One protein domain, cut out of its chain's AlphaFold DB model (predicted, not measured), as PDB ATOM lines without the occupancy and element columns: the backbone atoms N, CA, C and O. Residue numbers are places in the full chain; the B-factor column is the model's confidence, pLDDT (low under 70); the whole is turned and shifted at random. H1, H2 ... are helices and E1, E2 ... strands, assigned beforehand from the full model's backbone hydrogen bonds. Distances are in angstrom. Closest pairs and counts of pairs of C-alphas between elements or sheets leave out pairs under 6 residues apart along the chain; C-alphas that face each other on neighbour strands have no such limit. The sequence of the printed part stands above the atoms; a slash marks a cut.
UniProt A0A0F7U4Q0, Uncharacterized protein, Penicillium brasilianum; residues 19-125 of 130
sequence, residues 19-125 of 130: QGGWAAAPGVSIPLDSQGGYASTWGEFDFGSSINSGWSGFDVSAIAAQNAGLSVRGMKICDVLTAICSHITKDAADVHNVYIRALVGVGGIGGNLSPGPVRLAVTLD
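This is residues 19 to 125 of the 130 residues of an uncharacterized protein of Penicillium brasilianum (UniProt A0A0F7U4Q0). Two small sheets lie face to face as a sandwich: E1, E2, E3 and E6 in one, E5, E4 and E7 in the other, with their strands nearly aligned and their planes wedged apart. The short helix H1 lies at one end, where the long loop of residues 25 to 40 also lies, and residues 95 to 99 of a second long loop bridge from E5 to E3. The printed part has 107 residues, in the order E1 E2 E3 H1 E4 E5 E6 E7; the sheets run E1 - E2 - E3 - E6 and E5 - E4 - E7, both all antiparallel. The class is mostly strand, though under half of the residues are in named elements. The whole is compact, with a radius of gyration of the C-alphas of 13.6 A and spans of 38 by 27 by 24 A.

E1, residues 19 to 24, and E2, residues 41 to 49, form an antiparallel hairpin, with N 22 and O 43 2.8 A apart. E2 and E3, residues 55 to 61, form another antiparallel hairpin, with N 57 and O 46 at 2.7 A; E1, E2 and E3 are a meander, each strand the antiparallel neighbour of the one before. H1, residues 63 to 67, only grazes this sheet with residues 63 to 66; its O i to N i+4 pair is within hydrogen-bond range. E4, residues 75 to 79, and E5, residues 85 to 88, form an antiparallel hairpin, with N 77 and O 86 at 2.8 A. Across the sandwich, the closest C-alphas of E3 and E5 are those of Asp 59 and Ser 86, 5.6 A apart. E6, residues 111 to 113, is antiparallel to E3, with N 113 and O 56 at 2.8 A. E7, residues 120 to 124, is antiparallel to E4, with N 123 and O 76 at 2.8 A. E1 and E4 are apart. The strands of the two sheets stand at 17 degrees and their best planes at 38 degrees.

E1 begins at C-alpha 19, (-22.256, -20.098, -15.850), and is 17.5 A long. E2 is 23.2 A, E3 19.4 A, E4 13.6 A, E5 10.2 A and E7 12.6 A long; H1 and E6 are shorter. E7 ends at C-alpha 124, (-35.186, -26.340, -1.706).

The C-alphas farthest apart, those of Ser 34 and Gly 116, are 39.6 A apart. The links E1 to E2 and E5 to E6 are long, with 16 and 22 residues. The printed part has no cut, and no printed residue is under 70 in pLDDT.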
ATOM      1  N   GLN A  19     -21.011 -19.378 -15.576       97.50
ATOM      2  CA  GLN A  19     -22.256 -20.098 -15.850       97.50
ATOM      3  C   GLN A  19     -22.286 -21.423 -15.096       97.50
ATOM      4  O   GLN A  19     -21.265 -22.097 -14.935       97.50
ATOM      5  N   GLY A  20     -23.473 -21.844 -14.677       97.06
ATOM      6  CA  GLY A  20     -23.623 -23.145 -14.056       97.06
ATOM      7  C   GLY A  20     -25.036 -23.442 -13.600       97.06
ATOM      8  O   GLY A  20     -25.993 -22.737 -13.904       97.06
ATOM      9  N   GLY A  21     -25.154 -24.522 -12.841       97.06
ATOM     10  CA  GLY A  21     -26.416 -24.931 -12.259       97.06
ATOM     11  C   GLY A  21     -26.225 -25.997 -11.197       97.06
ATOM     12  O   GLY A  21     -25.130 -26.537 -11.000       97.06
ATOM     13  N   TRP A  22     -27.303 -26.298 -10.491       97.31
ATOM     14  CA  TRP A  22     -27.349 -27.340  -9.483       97.31
ATOM     15  C   TRP A  22     -28.661 -28.107  -9.572       97.31
ATOM     16  O   TRP A  22     -29.722 -27.542  -9.816       97.31
ATOM     17  N   ALA A  23     -28.589 -29.405  -9.296       95.75
ATOM     18  CA  ALA A  23     -29.750 -30.257  -9.089       95.75
ATOM     19  C   ALA A  23     -29.868 -30.601  -7.602       95.75
ATOM     20  O   ALA A  23     -28.860 -30.820  -6.922       95.75
ATOM     21  N   ALA A  24     -31.098 -30.685  -7.099       93.56
ATOM     22  CA  ALA A  24     -31.368 -31.080  -5.723       93.56
ATOM     23  C   ALA A  24     -32.523 -32.080  -5.660       93.56
ATOM     24  O   ALA A  24     -33.596 -31.850  -6.208       93.56
ATOM     25  N   ALA A  25     -32.313 -33.180  -4.940       93.69
ATOM     26  CA  ALA A  25     -33.316 -34.210  -4.726       93.69
ATOM     27  C   ALA A  25     -33.248 -34.727  -3.281       93.69
ATOM     28  O   ALA A  25     -32.172 -34.699  -2.675       93.69
ATOM     29  N   PRO A  26     -34.369 -35.212  -2.719       92.06
ATOM     30  CA  PRO A  26     -34.351 -35.869  -1.421       92.06
ATOM     31  C   PRO A  26     -33.555 -37.178  -1.476       92.06
ATOM     32  O   PRO A  26     -33.575 -37.892  -2.478       92.06
ATOM     33  N   GLY A  27     -32.915 -37.527  -0.359       90.38
ATOM     34  CA  GLY A  27     -32.127 -38.750  -0.222       90.38
ATOM     35  C   GLY A  27     -30.621 -38.510  -0.340       90.38
ATOM     36  O   GLY A  27     -30.116 -37.450   0.022       90.38
ATOM     37  N   VAL A  28     -29.898 -39.538  -0.793       89.44
ATOM     38  CA  VAL A  28     -28.422 -39.553  -0.864       89.44
ATOM     39  C   VAL A  28     -27.880 -39.504  -2.295       89.44
ATOM     40  O   VAL A  28     -26.667 -39.503  -2.489       89.44
ATOM     41  N   SER A  29     -28.760 -39.462  -3.297       92.06
ATOM     42  CA  SER A  29     -28.414 -39.401  -4.718       92.06
ATOM     43  C   SER A  29     -29.403 -38.524  -5.483       92.06
ATOM     44  O   SER A  29     -30.560 -38.377  -5.094       92.06
ATOM     45  N   ILE A  30     -28.937 -37.943  -6.589       95.50
ATOM     46  CA  ILE A  30     -29.803 -37.267  -7.557       95.50
ATOM     47  C   ILE A  30     -30.299 -38.320  -8.559       95.50
ATOM     48  O   ILE A  30     -29.475 -39.105  -9.039       95.50
ATOM     49  N   PRO A  31     -31.608 -38.380  -8.874       95.94
ATOM     50  CA  PRO A  31     -32.125 -39.294  -9.885       95.94
ATOM     51  C   PRO A  31     -31.434 -39.094 -11.233       95.94
ATOM     52  O   PRO A  31     -31.070 -37.971 -11.580       95.94
ATOM     53  N   LEU A  32     -31.278 -40.179 -11.987       96.94
ATOM     54  CA  LEU A  32     -30.729 -40.153 -13.339       96.94
ATOM     55  C   LEU A  32     -31.824 -40.461 -14.364       96.94
ATOM     56  O   LEU A  32     -32.742 -41.229 -14.073       96.94
ATOM     57  N   ASP A  33     -31.712 -39.886 -15.557       96.44
ATOM     58  CA  ASP A  33     -32.472 -40.317 -16.726       96.44
ATOM     59  C   ASP A  33     -31.880 -41.603 -17.342       96.44
ATOM     60  O   ASP A  33     -30.887 -42.165 -16.869       96.44
ATOM     61  N   SER A  34     -32.491 -42.082 -18.429       96.12
ATOM     62  CA  SER A  34     -32.050 -43.291 -19.137       96.12
ATOM     63  C   SER A  34     -30.681 -43.164 -19.818       96.12
ATOM     64  O   SER A  34     -30.132 -44.176 -20.248       96.12
ATOM     65  N   GLN A  35     -30.137 -41.948 -19.930       95.88
ATOM     66  CA  GLN A  35     -28.816 -41.646 -20.485       95.88
ATOM     67  C   GLN A  35     -27.775 -41.358 -19.388       95.88
ATOM     68  O   GLN A  35     -26.609 -41.120 -19.699       95.88
ATOM     69  N   GLY A  36     -28.166 -41.397 -18.111       95.75
ATOM     70  CA  GLY A  36     -27.289 -41.098 -16.980       95.75
ATOM     71  C   GLY A  36     -27.162 -39.607 -16.647       95.75
ATOM     72  O   GLY A  36     -26.301 -39.250 -15.845       95.75
ATOM     73  N   GLY A  37     -27.989 -38.736 -17.232       95.38
ATOM     74  CA  GLY A  37     -28.066 -37.315 -16.882       95.38
ATOM     75  C   GLY A  37     -28.866 -37.086 -15.598       95.38
ATOM     76  O   GLY A  37     -29.814 -37.816 -15.324       95.38
ATOM     77  N   TYR A  38     -28.514 -36.078 -14.791       96.62
ATOM     78  CA  TYR A  38     -29.264 -35.771 -13.566       96.62
ATOM     79  C   TYR A  38     -30.675 -35.254 -13.882       96.62
ATOM     80  O   TYR A  38     -30.870 -34.147 -14.386       96.62
ATOM     81  N   ALA A  39     -31.673 -36.049 -13.512       96.88
ATOM     82  CA  ALA A  39     -33.079 -35.828 -13.799       96.88
ATOM     83  C   ALA A  39     -33.811 -35.306 -12.556       96.88
ATOM     84  O   ALA A  39     -34.488 -36.038 -11.834       96.88
ATOM     85  N   SER A  40     -33.650 -34.015 -12.277       96.88
ATOM     86  CA  SER A  40     -34.301 -33.346 -11.149       96.88
ATOM     87  C   SER A  40     -34.787 -31.948 -11.527       96.88
ATOM     88  O   SER A  40     -34.714 -31.564 -12.694       96.88
ATOM     89  N   THR A  41     -35.307 -31.204 -10.552       97.44
ATOM     90  CA  THR A  41     -35.452 -29.752 -10.680       97.44
ATOM     91  C   THR A  41     -34.070 -29.122 -10.553       97.44
ATOM     92  O   THR A  41     -33.324 -29.433  -9.617       97.44
ATOM     93  N   TRP A  42     -33.743 -28.247 -11.491       98.06
ATOM     94  CA  TRP A  42     -32.490 -27.519 -11.544       98.06
ATOM     95  C   TRP A  42     -32.690 -26.067 -11.134       98.06
ATOM     96  O   TRP A  42     -33.734 -25.477 -11.404       98.06
ATOM     97  N   GLY A  43     -31.681 -25.512 -10.473       98.25
ATOM     98  CA  GLY A  43     -31.435 -24.080 -10.487       98.25
ATOM     99  C   GLY A  43     -30.280 -23.796 -11.434       98.25
ATOM    100  O   GLY A  43     -29.273 -24.507 -11.394       98.25
ATOM    101  N   GLU A  44     -30.431 -22.797 -12.286       97.94
ATOM    102  CA  GLU A  44     -29.471 -22.426 -13.325       97.94
ATOM    103  C   GLU A  44     -29.081 -20.953 -13.146       97.94
ATOM    104  O   GLU A  44     -29.859 -20.151 -12.616       97.94
ATOM    105  N   PHE A  45     -27.848 -20.599 -13.513       98.06
ATOM    106  CA  PHE A  45     -27.350 -19.231 -13.422       98.06
ATOM    107  C   PHE A  45     -26.345 -18.881 -14.523       98.06
ATOM    108  O   PHE A  45     -25.583 -19.723 -15.003       98.06
ATOM    109  N   ASP A  46     -26.307 -17.589 -14.838       97.69
ATOM    110  CA  ASP A  46     -25.287 -16.917 -15.640       97.69
ATOM    111  C   ASP A  46     -24.972 -15.585 -14.950       97.69
ATOM    112  O   ASP A  46     -25.829 -14.709 -14.899       97.69
ATOM    113  N   PHE A  47     -23.806 -15.432 -14.326       98.00
ATOM    114  CA  PHE A  47     -23.492 -14.250 -13.514       98.00
ATOM    115  C   PHE A  47     -22.521 -13.319 -14.220       98.00
ATOM    116  O   PHE A  47     -21.449 -13.746 -14.628       98.00
ATOM    117  N   GLY A  48     -22.864 -12.030 -14.298       97.75
ATOM    118  CA  GLY A  48     -21.972 -10.985 -14.808       97.75
ATOM    119  C   GLY A  48     -21.468 -11.247 -16.229       97.75
ATOM    120  O   GLY A  48     -20.344 -10.883 -16.553       97.75
ATOM    121  N   SER A  49     -22.274 -11.911 -17.053       97.06
ATOM    122  CA  SER A  49     -21.861 -12.514 -18.319       97.06
ATOM    123  C   SER A  49     -21.319 -11.490 -19.306       97.06
ATOM    124  O   SER A  49     -22.042 -10.586 -19.741       97.06
ATOM    125  N   SER A  50     -20.066 -11.644 -19.722       97.25
ATOM    126  CA  SER A  50     -19.430 -10.764 -20.707       97.25
ATOM    127  C   SER A  50     -20.146 -10.810 -22.062       97.25
ATOM    128  O   SER A  50     -20.283  -9.784 -22.734       97.25
ATOM    129  N   ILE A  51     -20.705 -11.969 -22.423       95.06
ATOM    130  CA  ILE A  51     -21.513 -12.172 -23.634       95.06
ATOM    131  C   ILE A  51     -22.846 -11.414 -23.544       95.06
ATOM    132  O   ILE A  51     -23.322 -10.889 -24.551       95.06
ATOM    133  N   ASN A  52     -23.408 -11.271 -22.339       92.69
ATOM    134  CA  ASN A  52     -24.650 -10.534 -22.092       92.69
ATOM    135  C   ASN A  52     -24.402  -9.121 -21.539       92.69
ATOM    136  O   ASN A  52     -25.212  -8.595 -20.782       92.69
ATOM    137  N   SER A  53     -23.298  -8.467 -21.922       97.06
ATOM    138  CA  SER A  53     -22.982  -7.084 -21.508       97.06
ATOM    139  C   SER A  53     -22.957  -6.878 -19.982       97.06
ATOM    140  O   SER A  53     -23.372  -5.830 -19.483       97.06
ATOM    141  N   GLY A  54     -22.504  -7.887 -19.237       97.81
ATOM    142  CA  GLY A  54     -22.411  -7.897 -17.777       97.81
ATOM    143  C   GLY A  54     -23.720  -8.211 -17.049       97.81
ATOM    144  O   GLY A  54     -23.755  -8.145 -15.823       97.81
ATOM    145  N   TRP A  55     -24.808  -8.512 -17.764       98.00
ATOM    146  CA  TRP A  55     -26.071  -8.903 -17.134       98.00
ATOM    147  C   TRP A  55     -25.961 -10.271 -16.468       98.00
ATOM    148  O   TRP A  55     -25.173 -11.121 -16.886       98.00
ATOM    149  N   SER A  56     -26.791 -10.477 -15.446       98.19
ATOM    150  CA  SER A  56     -26.930 -11.776 -14.792       98.19
ATOM    151  C   SER A  56     -28.313 -12.377 -15.012       98.19
ATOM    152  O   SER A  56     -29.320 -11.667 -14.981       98.19
ATOM    153  N   GLY A  57     -28.354 -13.691 -15.193       97.81
ATOM    154  CA  GLY A  57     -29.544 -14.516 -15.309       97.81
ATOM    155  C   GLY A  57     -29.597 -15.582 -14.218       97.81
ATOM    156  O   GLY A  57     -28.561 -16.083 -13.774       97.81
ATOM    157  N   PHE A  58     -30.800 -15.950 -13.789       98.44
ATOM    158  CA  PHE A  58     -31.024 -17.178 -13.028       98.44
ATOM    159  C   PHE A  58     -32.431 -17.709 -13.255       98.44
ATOM    160  O   PHE A  58     -33.367 -16.932 -13.448       98.44
ATOM    161  N   ASP A  59     -32.617 -19.012 -13.131       98.19
ATOM    162  CA  ASP A  59     -33.938 -19.618 -13.228       98.19
ATOM    163  C   ASP A  59     -34.021 -20.941 -12.468       98.19
ATOM    164  O   ASP A  59     -33.023 -21.560 -12.100       98.19
ATOM    165  N   VAL A  60     -35.258 -21.339 -12.187       98.31
ATOM    166  CA  VAL A  60     -35.609 -22.716 -11.881       98.31
ATOM    167  C   VAL A  60     -36.025 -23.391 -13.187       98.31
ATOM    168  O   VAL A  60     -36.782 -22.825 -13.982       98.31
ATOM    169  N   SER A  61     -35.612 -24.643 -13.356       97.81
ATOM    170  CA  SER A  61     -35.903 -25.459 -14.529       97.81
ATOM    171  C   SER A  61     -36.349 -26.862 -14.122       97.81
ATOM    172  O   SER A  61     -35.673 -27.589 -13.397       97.81
ATOM    173  N   ALA A  62     -37.527 -27.266 -14.588       97.56
ATOM    174  CA  ALA A  62     -38.104 -28.591 -14.360       97.56
ATOM    175  C   ALA A  62     -38.042 -29.487 -15.605       97.56
ATOM    176  O   ALA A  62     -38.570 -30.602 -15.593       97.56
ATOM    177  N   ILE A  63     -37.397 -29.021 -16.682       96.88
ATOM    178  CA  ILE A  63     -37.339 -29.722 -17.970       96.88
ATOM    179  C   ILE A  63     -36.733 -31.121 -17.807       96.88
ATOM    180  O   ILE A  63     -37.306 -32.087 -18.310       96.88
ATOM    181  N   ALA A  64     -35.617 -31.252 -17.080       97.00
ATOM    182  CA  ALA A  64     -34.932 -32.536 -16.903       97.00
ATOM    183  C   ALA A  64     -35.816 -33.571 -16.180       97.00
ATOM    184  O   ALA A  64     -35.988 -34.686 -16.674       97.00
ATOM    185  N   ALA A  65     -36.444 -33.193 -15.059       97.12
ATOM    186  CA  ALA A  65     -37.388 -34.059 -14.348       97.12
ATOM    187  C   ALA A  65     -38.589 -34.454 -15.227       97.12
ATOM    188  O   ALA A  65     -38.917 -35.635 -15.335       97.12
ATOM    189  N   GLN A  66     -39.213 -33.483 -15.902       97.19
ATOM    190  CA  GLN A  66     -40.397 -33.723 -16.733       97.19
ATOM    191  C   GLN A  66     -40.097 -34.590 -17.962       97.19
ATOM    192  O   GLN A  66     -40.913 -35.437 -18.328       97.19
ATOM    193  N   ASN A  67     -38.935 -34.415 -18.593       96.62
ATOM    194  CA  ASN A  67     -38.510 -35.243 -19.722       96.62
ATOM    195  C   ASN A  67     -38.216 -36.687 -19.296       96.62
ATOM    196  O   ASN A  67     -38.508 -37.609 -20.055       96.62
ATOM    197  N   ALA A  68     -37.702 -36.889 -18.082       96.81
ATOM    198  CA  ALA A  68     -37.481 -38.213 -17.508       96.81
ATOM    199  C   ALA A  68     -38.758 -38.861 -16.932       96.81
ATOM    200  O   ALA A  68     -38.708 -39.998 -16.468       96.81
ATOM    201  N   GLY A  69     -39.899 -38.158 -16.937       96.25
ATOM    202  CA  GLY A  69     -41.143 -38.641 -16.330       96.25
ATOM    203  C   GLY A  69     -41.082 -38.741 -14.802       96.25
ATOM    204  O   GLY A  69     -41.810 -39.536 -14.210       96.25
ATOM    205  N   LEU A  70     -40.204 -37.965 -14.162       95.94
ATOM    206  CA  LEU A  70     -40.032 -37.926 -12.712       95.94
ATOM    207  C   LEU A  70     -40.806 -36.758 -12.093       95.94
ATOM    208  O   LEU A  70     -41.038 -35.732 -12.733       95.94
ATOM    209  N   SER A  71     -41.164 -36.903 -10.816       94.38
ATOM    210  CA  SER A  71     -41.777 -35.819 -10.043       94.38
ATOM    211  C   SER A  71     -40.882 -34.585  -9.987       94.38
ATOM    212  O   SER A  71     -39.690 -34.675  -9.674       94.38
ATOM    213  N   VAL A  72     -41.496 -33.423 -10.194       96.38
ATOM    214  CA  VAL A  72     -40.849 -32.124 -10.003       96.38
ATOM    215  C   VAL A  72     -40.726 -31.858  -8.507       96.38
ATOM    216  O   VAL A  72     -41.701 -31.963  -7.758       96.38
ATOM    217  N   ARG A  73     -39.517 -31.512  -8.061       95.44
ATOM    218  CA  ARG A  73     -39.261 -31.060  -6.690       95.44
ATOM    219  C   ARG A  73     -39.398 -29.551  -6.610       95.44
ATOM    220  O   ARG A  73     -38.969 -28.848  -7.522       95.44
ATOM    221  N   GLY A  74     -39.992 -29.073  -5.524       97.31
ATOM    222  CA  GLY A  74     -40.163 -27.648  -5.315       97.31
ATOM    223  C   GLY A  74     -38.819 -26.938  -5.179       97.31
ATOM    224  O   GLY A  74     -37.918 -27.427  -4.492       97.31
ATOM    225  N   MET A  75     -38.680 -25.785  -5.819       98.31
ATOM    226  CA  MET A  75     -37.517 -24.914  -5.677       98.31
ATOM    227  C   MET A  75     -37.946 -23.465  -5.860       98.31
ATOM    228  O   MET A  75     -38.747 -23.156  -6.741       98.31
ATOM    229  N   LYS A  76     -37.385 -22.575  -5.046       98.38
ATOM    230  CA  LYS A  76     -37.522 -21.128  -5.195       98.38
ATOM    231  C   LYS A  76     -36.155 -20.475  -5.153       98.38
ATOM    232  O   LYS A  76     -35.382 -20.728  -4.232       98.38
ATOM    233  N   ILE A  77     -35.893 -19.616  -6.124       98.62
ATOM    234  CA  ILE A  77     -34.710 -18.771  -6.205       98.62
ATOM    235  C   ILE A  77     -35.207 -17.334  -6.252       98.62
ATOM    236  O   ILE A  77     -36.049 -17.003  -7.082       98.62
ATOM    237  N   CYS A  78     -34.704 -16.483  -5.368       98.56
ATOM    238  CA  CYS A  78     -34.968 -15.052  -5.424       98.56
ATOM    239  C   CYS A  78     -33.670 -14.279  -5.295       98.56
ATOM    240  O   CYS A  78     -32.860 -14.578  -4.414       98.56
ATOM    241  N   ASP A  79     -33.505 -13.248  -6.112       98.38
ATOM    242  CA  ASP A  79     -32.486 -12.249  -5.849       98.38
ATOM    243  C   ASP A  79     -32.907 -11.396  -4.647       98.38
ATOM    244  O   ASP A  79     -33.990 -10.812  -4.600       98.38
ATOM    245  N   VAL A  80     -32.036 -11.345  -3.645       98.00
ATOM    246  CA  VAL A  80     -32.272 -10.663  -2.371       98.00
ATOM    247  C   VAL A  80     -32.269  -9.143  -2.548       98.00
ATOM    248  O   VAL A  80     -32.854  -8.441  -1.728       98.00
ATOM    249  N   LEU A  81     -31.614  -8.624  -3.592       97.44
ATOM    250  CA  LEU A  81     -31.461  -7.185  -3.811       97.44
ATOM    251  C   LEU A  81     -32.662  -6.574  -4.549       97.44
ATOM    252  O   LEU A  81     -33.062  -5.453  -4.242       97.44
ATOM    253  N   THR A  82     -33.247  -7.310  -5.494       96.62
ATOM    254  CA  THR A  82     -34.338  -6.851  -6.372       96.62
ATOM    255  C   THR A  82     -35.687  -7.510  -6.086       96.62
ATOM    256  O   THR A  82     -36.704  -7.052  -6.603       96.62
ATOM    257  N   ALA A  83     -35.716  -8.575  -5.278       96.69
ATOM    258  CA  ALA A  83     -36.885  -9.419  -5.015       96.69
ATOM    259  C   ALA A  83     -37.466 -10.132  -6.254       96.69
ATOM    260  O   ALA A  83     -38.547 -10.719  -6.176       96.69
ATOM    261  N   ILE A  84     -36.754 -10.125  -7.386       97.88
ATOM    262  CA  ILE A  84     -37.111 -10.927  -8.559       97.88
ATOM    263  C   ILE A  84     -36.945 -12.403  -8.195       97.88
ATOM    264  O   ILE A  84     -35.945 -12.784  -7.585       97.88
ATOM    265  N   CYS A  85     -37.920 -13.232  -8.567       98.12
ATOM    266  CA  CYS A  85     -37.949 -14.646  -8.215       98.12
ATOM    267  C   CYS A  85     -38.222 -15.549  -9.424       98.12
ATOM    268  O   CYS A  85     -38.806 -15.141 -10.429       98.12
ATOM    269  N   SER A  86     -37.829 -16.807  -9.263       98.44
ATOM    270  CA  SER A  86     -38.199 -17.956 -10.079       98.44
ATOM    271  C   SER A  86     -38.570 -19.089  -9.123       98.44
ATOM    272  O   SER A  86     -37.791 -19.408  -8.219       98.44
ATOM    273  N   HIS A  87     -39.776 -19.651  -9.235       98.06
ATOM    274  CA  HIS A  87     -40.207 -20.725  -8.339       98.06
ATOM    275  C   HIS A  87     -41.157 -21.731  -8.967       98.06
ATOM    276  O   HIS A  87     -42.034 -21.399  -9.763       98.06
ATOM    277  N   ILE A  88     -41.017 -22.970  -8.517       97.81
ATOM    278  CA  ILE A  88     -41.929 -24.066  -8.811       97.81
ATOM    279  C   ILE A  88     -42.239 -24.810  -7.521       97.81
ATOM    280  O   ILE A  88     -41.344 -25.030  -6.701       97.81
ATOM    281  N   THR A  89     -43.493 -25.201  -7.328       97.25
ATOM    282  CA  THR A  89     -43.871 -26.127  -6.253       97.25
ATOM    283  C   THR A  89     -43.858 -27.567  -6.756       97.25
ATOM    284  O   THR A  89     -43.630 -27.848  -7.939       97.25
ATOM    285  N   LYS A  90     -44.054 -28.513  -5.836       95.56
ATOM    286  CA  LYS A  90     -44.072 -29.940  -6.153       95.56
ATOM    287  C   LYS A  90     -45.006 -30.252  -7.329       95.56
ATOM    288  O   LYS A  90     -46.119 -29.741  -7.412       95.56
ATOM    289  N   ASP A  91     -44.518 -31.109  -8.227       94.94
ATOM    290  CA  ASP A  91     -45.239 -31.574  -9.419       94.94
ATOM    291  C   ASP A  91     -45.775 -30.427 -10.306       94.94
ATOM    292  O   ASP A  91     -46.719 -30.613 -11.072       94.94
ATOM    293  N   ALA A  92     -45.127 -29.254 -10.239       94.12
ATOM    294  CA  ALA A  92     -45.479 -28.048 -10.986       94.12
ATOM    295  C   ALA A  92     -46.899 -27.514 -10.701       94.12
ATOM    296  O   ALA A  92     -47.535 -26.960 -11.596       94.12
ATOM    297  N   ALA A  93     -47.401 -27.674  -9.468       95.25
ATOM    298  CA  ALA A  93     -48.735 -27.198  -9.085       95.25
ATOM    299  C   ALA A  93     -48.870 -25.660  -9.111       95.25
ATOM    300  O   ALA A  93     -49.943 -25.141  -9.412       95.25
ATOM    301  N   ASP A  94     -47.784 -24.946  -8.824       95.44
ATOM    302  CA  ASP A  94     -47.633 -23.502  -8.999       95.44
ATOM    303  C   ASP A  94     -46.281 -23.221  -9.665       95.44
ATOM    304  O   ASP A  94     -45.264 -23.830  -9.310       95.44
ATOM    305  N   VAL A  95     -46.284 -22.330 -10.656       95.62
ATOM    306  CA  VAL A  95     -45.139 -22.043 -11.525       95.62
ATOM    307  C   VAL A  95     -45.045 -20.540 -11.744       95.62
ATOM    308  O   VAL A  95     -45.961 -19.916 -12.278       95.62
ATOM    309  N   HIS A  96     -43.899 -19.967 -11.403       96.69
ATOM    310  CA  HIS A  96     -43.610 -18.559 -11.619       96.69
ATOM    311  C   HIS A  96     -42.213 -18.390 -12.195       96.69
ATOM    312  O   HIS A  96     -41.223 -18.625 -11.505       96.69
ATOM    313  N   ASN A  97     -42.133 -17.922 -13.442       95.31
ATOM    314  CA  ASN A  97     -40.866 -17.546 -14.062       95.31
ATOM    315  C   ASN A  97     -39.852 -18.714 -14.140       95.31
ATOM    316  O   ASN A  97     -38.685 -18.554 -13.795       95.31
ATOM    317  N   VAL A  98     -40.321 -19.901 -14.545       94.06
ATOM    318  CA  VAL A  98     -39.585 -21.186 -14.543       94.06
ATOM    319  C   VAL A  98     -39.622 -21.826 -15.920       94.06
ATOM    320  O   VAL A  98     -40.660 -21.805 -16.587       94.06
ATOM    321  N   TYR A  99     -38.540 -22.493 -16.309       95.75
ATOM    322  CA  TYR A  99     -38.540 -23.354 -17.483       95.75
ATOM    323  C   TYR A  99     -39.213 -24.701 -17.195       95.75
ATOM    324  O   TYR A  99     -38.712 -25.544 -16.454       95.75
ATOM    325  N   ILE A 100     -40.360 -24.937 -17.828       95.19
ATOM    326  CA  ILE A 100     -41.012 -26.252 -17.907       95.19
ATOM    327  C   ILE A 100     -40.904 -26.793 -19.335       95.19
ATOM    328  O   ILE A 100     -40.631 -26.048 -20.272       95.19
ATOM    329  N   ARG A 101     -41.179 -28.084 -19.537       91.50
ATOM    330  CA  ARG A 101     -41.099 -28.763 -20.842       91.50
ATOM    331  C   ARG A 101     -41.858 -28.039 -21.962       91.50
ATOM    332  O   ARG A 101     -41.424 -28.075 -23.107       91.50
ATOM    333  N   ALA A 102     -42.972 -27.379 -21.648       89.12
ATOM    334  CA  ALA A 102     -43.758 -26.620 -22.624       89.12
ATOM    335  C   ALA A 102     -43.092 -25.306 -23.089       89.12
ATOM    336  O   ALA A 102     -43.523 -24.735 -24.084       89.12
ATOM    337  N   LEU A 103     -42.063 -24.829 -22.381       90.50
ATOM    338  CA  LEU A 103     -41.371 -23.556 -22.621       90.50
ATOM    339  C   LEU A 103     -39.954 -23.749 -23.181       90.50
ATOM    340  O   LEU A 103     -39.160 -22.812 -23.201       90.50
ATOM    341  N   VAL A 104     -39.625 -24.959 -23.646       85.00
ATOM    342  CA  VAL A 104     -38.343 -25.232 -24.307       85.00
ATOM    343  C   VAL A 104     -38.173 -24.284 -25.498       85.00
ATOM    344  O   VAL A 104     -39.018 -24.240 -26.391       85.00
ATOM    345  N   GLY A 105     -37.069 -23.533 -25.513       81.50
ATOM    346  CA  GLY A 105     -36.731 -22.589 -26.583       81.50
ATOM    347  C   GLY A 105     -37.361 -21.197 -26.455       81.50
ATOM    348  O   GLY A 105     -37.086 -20.339 -27.291       81.50
ATOM    349  N   VAL A 106     -38.174 -20.943 -25.425       87.75
ATOM    350  CA  VAL A 106     -38.589 -19.578 -25.072       87.75
ATOM    351  C   VAL A 106     -37.409 -18.878 -24.395       87.75
ATOM    352  O   VAL A 106     -36.748 -19.476 -23.561       87.75
ATOM    353  N   GLY A 107     -37.110 -17.632 -24.758       85.38
ATOM    354  CA  GLY A 107     -36.059 -16.846 -24.104       85.38
ATOM    355  C   GLY A 107     -36.605 -15.939 -23.000       85.38
ATOM    356  O   GLY A 107     -37.775 -15.558 -23.027       85.38
ATOM    357  N   GLY A 108     -35.737 -15.540 -22.069       87.12
ATOM    358  CA  GLY A 108     -36.022 -14.482 -21.092       87.12
ATOM    359  C   GLY A 108     -36.856 -14.901 -19.879       87.12
ATOM    360  O   GLY A 108     -37.257 -14.029 -19.111       87.12
ATOM    361  N   ILE A 109     -37.108 -16.198 -19.689       93.75
ATOM    362  CA  ILE A 109     -37.682 -16.725 -18.444       93.75
ATOM    363  C   ILE A 109     -36.570 -16.795 -17.393       93.75
ATOM    364  O   ILE A 109     -35.432 -17.128 -17.714       93.75
ATOM    365  N   GLY A 110     -36.915 -16.475 -16.151       95.50
ATOM    366  CA  GLY A 110     -35.986 -16.340 -15.038       95.50
ATOM    367  C   GLY A 110     -35.802 -14.889 -14.600       95.50
ATOM    368  O   GLY A 110     -36.453 -13.957 -15.088       95.50
ATOM    369  N   GLY A 111     -34.949 -14.681 -13.606       96.94
ATOM    370  CA  GLY A 111     -34.525 -13.347 -13.219       96.94
ATOM    371  C   GLY A 111     -33.505 -12.803 -14.207       96.94
ATOM    372  O   GLY A 111     -32.526 -13.475 -14.498       96.94
ATOM    373  N   ASN A 112     -33.726 -11.578 -14.687       96.69
ATOM    374  CA  ASN A 112     -32.770 -10.827 -15.498       96.69
ATOM    375  C   ASN A 112     -32.329  -9.603 -14.697       96.69
ATOM    376  O   ASN A 112     -33.137  -8.713 -14.417       96.69
ATOM    377  N   LEU A 113     -31.063  -9.575 -14.299       97.81
ATOM    378  CA  LEU A 113     -30.498  -8.570 -13.410       97.81
ATOM    379  C   LEU A 113     -29.496  -7.712 -14.179       97.81
ATOM    380  O   LEU A 113     -28.612  -8.230 -14.864       97.81
ATOM    381  N   SER A 114     -29.633  -6.394 -14.046       97.25
ATOM    382  CA  SER A 114     -28.668  -5.446 -14.603       97.25
ATOM    383  C   SER A 114     -27.262  -5.677 -14.029       97.25
ATOM    384  O   SER A 114     -27.144  -6.235 -12.935       97.25
ATOM    385  N   PRO A 115     -26.201  -5.230 -14.729       98.12
ATOM    386  CA  PRO A 115     -24.830  -5.422 -14.273       98.12
ATOM    387  C   PRO A 115     -24.608  -4.951 -12.835       98.12
ATOM    388  O   PRO A 115     -24.980  -3.832 -12.470       98.12
ATOM    389  N   GLY A 116     -23.983  -5.810 -12.029       96.25
ATOM    390  CA  GLY A 116     -23.706  -5.546 -10.624       96.25
ATOM    391  C   GLY A 116     -23.727  -6.808  -9.756       96.25
ATOM    392  O   GLY A 116     -23.852  -7.921 -10.269       96.25
ATOM    393  N   PRO A 117     -23.594  -6.642  -8.429       95.88
ATOM    394  CA  PRO A 117     -23.614  -7.753  -7.487       95.88
ATOM    395  C   PRO A 117     -24.936  -8.523  -7.532       95.88
ATOM    396  O   PRO A 117     -26.007  -7.919  -7.559       95.88
ATOM    397  N   VAL A 118     -24.856  -9.849  -7.435       97.75
ATOM    398  CA  VAL A 118     -26.015 -10.746  -7.344       97.75
ATOM    399  C   VAL A 118     -26.004 -11.453  -5.997       97.75
ATOM    400  O   VAL A 118     -24.953 -11.890  -5.521       97.75
ATOM    401  N   ARG A 119     -27.177 -11.601  -5.370       98.06
ATOM    402  CA  ARG A 119     -27.307 -12.399  -4.149       98.06
ATOM    403  C   ARG A 119     -28.575 -13.229  -4.193       98.06
ATOM    404  O   ARG A 119     -29.642 -12.745  -3.843       98.06
ATOM    405  N   LEU A 120     -28.441 -14.508  -4.520       98.56
ATOM    406  CA  LEU A 120     -29.583 -15.415  -4.570       98.56
ATOM    407  C   LEU A 120     -29.848 -16.071  -3.209       98.56
ATOM    408  O   LEU A 120     -28.940 -16.604  -2.566       98.56
ATOM    409  N   ALA A 121     -31.108 -16.061  -2.785       98.31
ATOM    410  CA  ALA A 121     -31.632 -16.921  -1.734       98.31
ATOM    411  C   ALA A 121     -32.363 -18.101  -2.382       98.31
ATOM    412  O   ALA A 121     -33.317 -17.907  -3.138       98.31
ATOM    413  N   VAL A 122     -31.912 -19.318  -2.071       98.12
ATOM    414  CA  VAL A 122     -32.459 -20.560  -2.629       98.12
ATOM    415  C   VAL A 122     -33.165 -21.348  -1.533       98.12
ATOM    416  O   VAL A 122     -32.566 -21.669  -0.508       98.12
ATOM    417  N   THR A 123     -34.432 -21.680  -1.766       97.81
ATOM    418  CA  THR A 123     -35.220 -22.600  -0.940       97.81
ATOM    419  C   THR A 123     -35.439 -23.888  -1.721       97.81
ATOM    420  O   THR A 123     -36.015 -23.870  -2.809       97.81
ATOM    421  N   LEU A 124     -34.956 -24.999  -1.173       96.69
ATOM    422  CA  LEU A 124     -35.186 -26.340  -1.706       96.69
ATOM    423  C   LEU A 124     -36.432 -26.945  -1.060       96.69
ATOM    424  O   LEU A 124     -36.743 -26.616   0.081       96.69
ATOM    425  N   ASP A 125     -37.101 -27.845  -1.779       94.88
ATOM    426  CA  ASP A 125     -38.371 -28.458  -1.361       94.88
ATOM    427  C   ASP A 125     -39.461 -27.409  -1.063       94.88
ATOM    428  O   ASP A 125     -40.240 -27.527  -0.125       94.88
TER     429      ASP A 125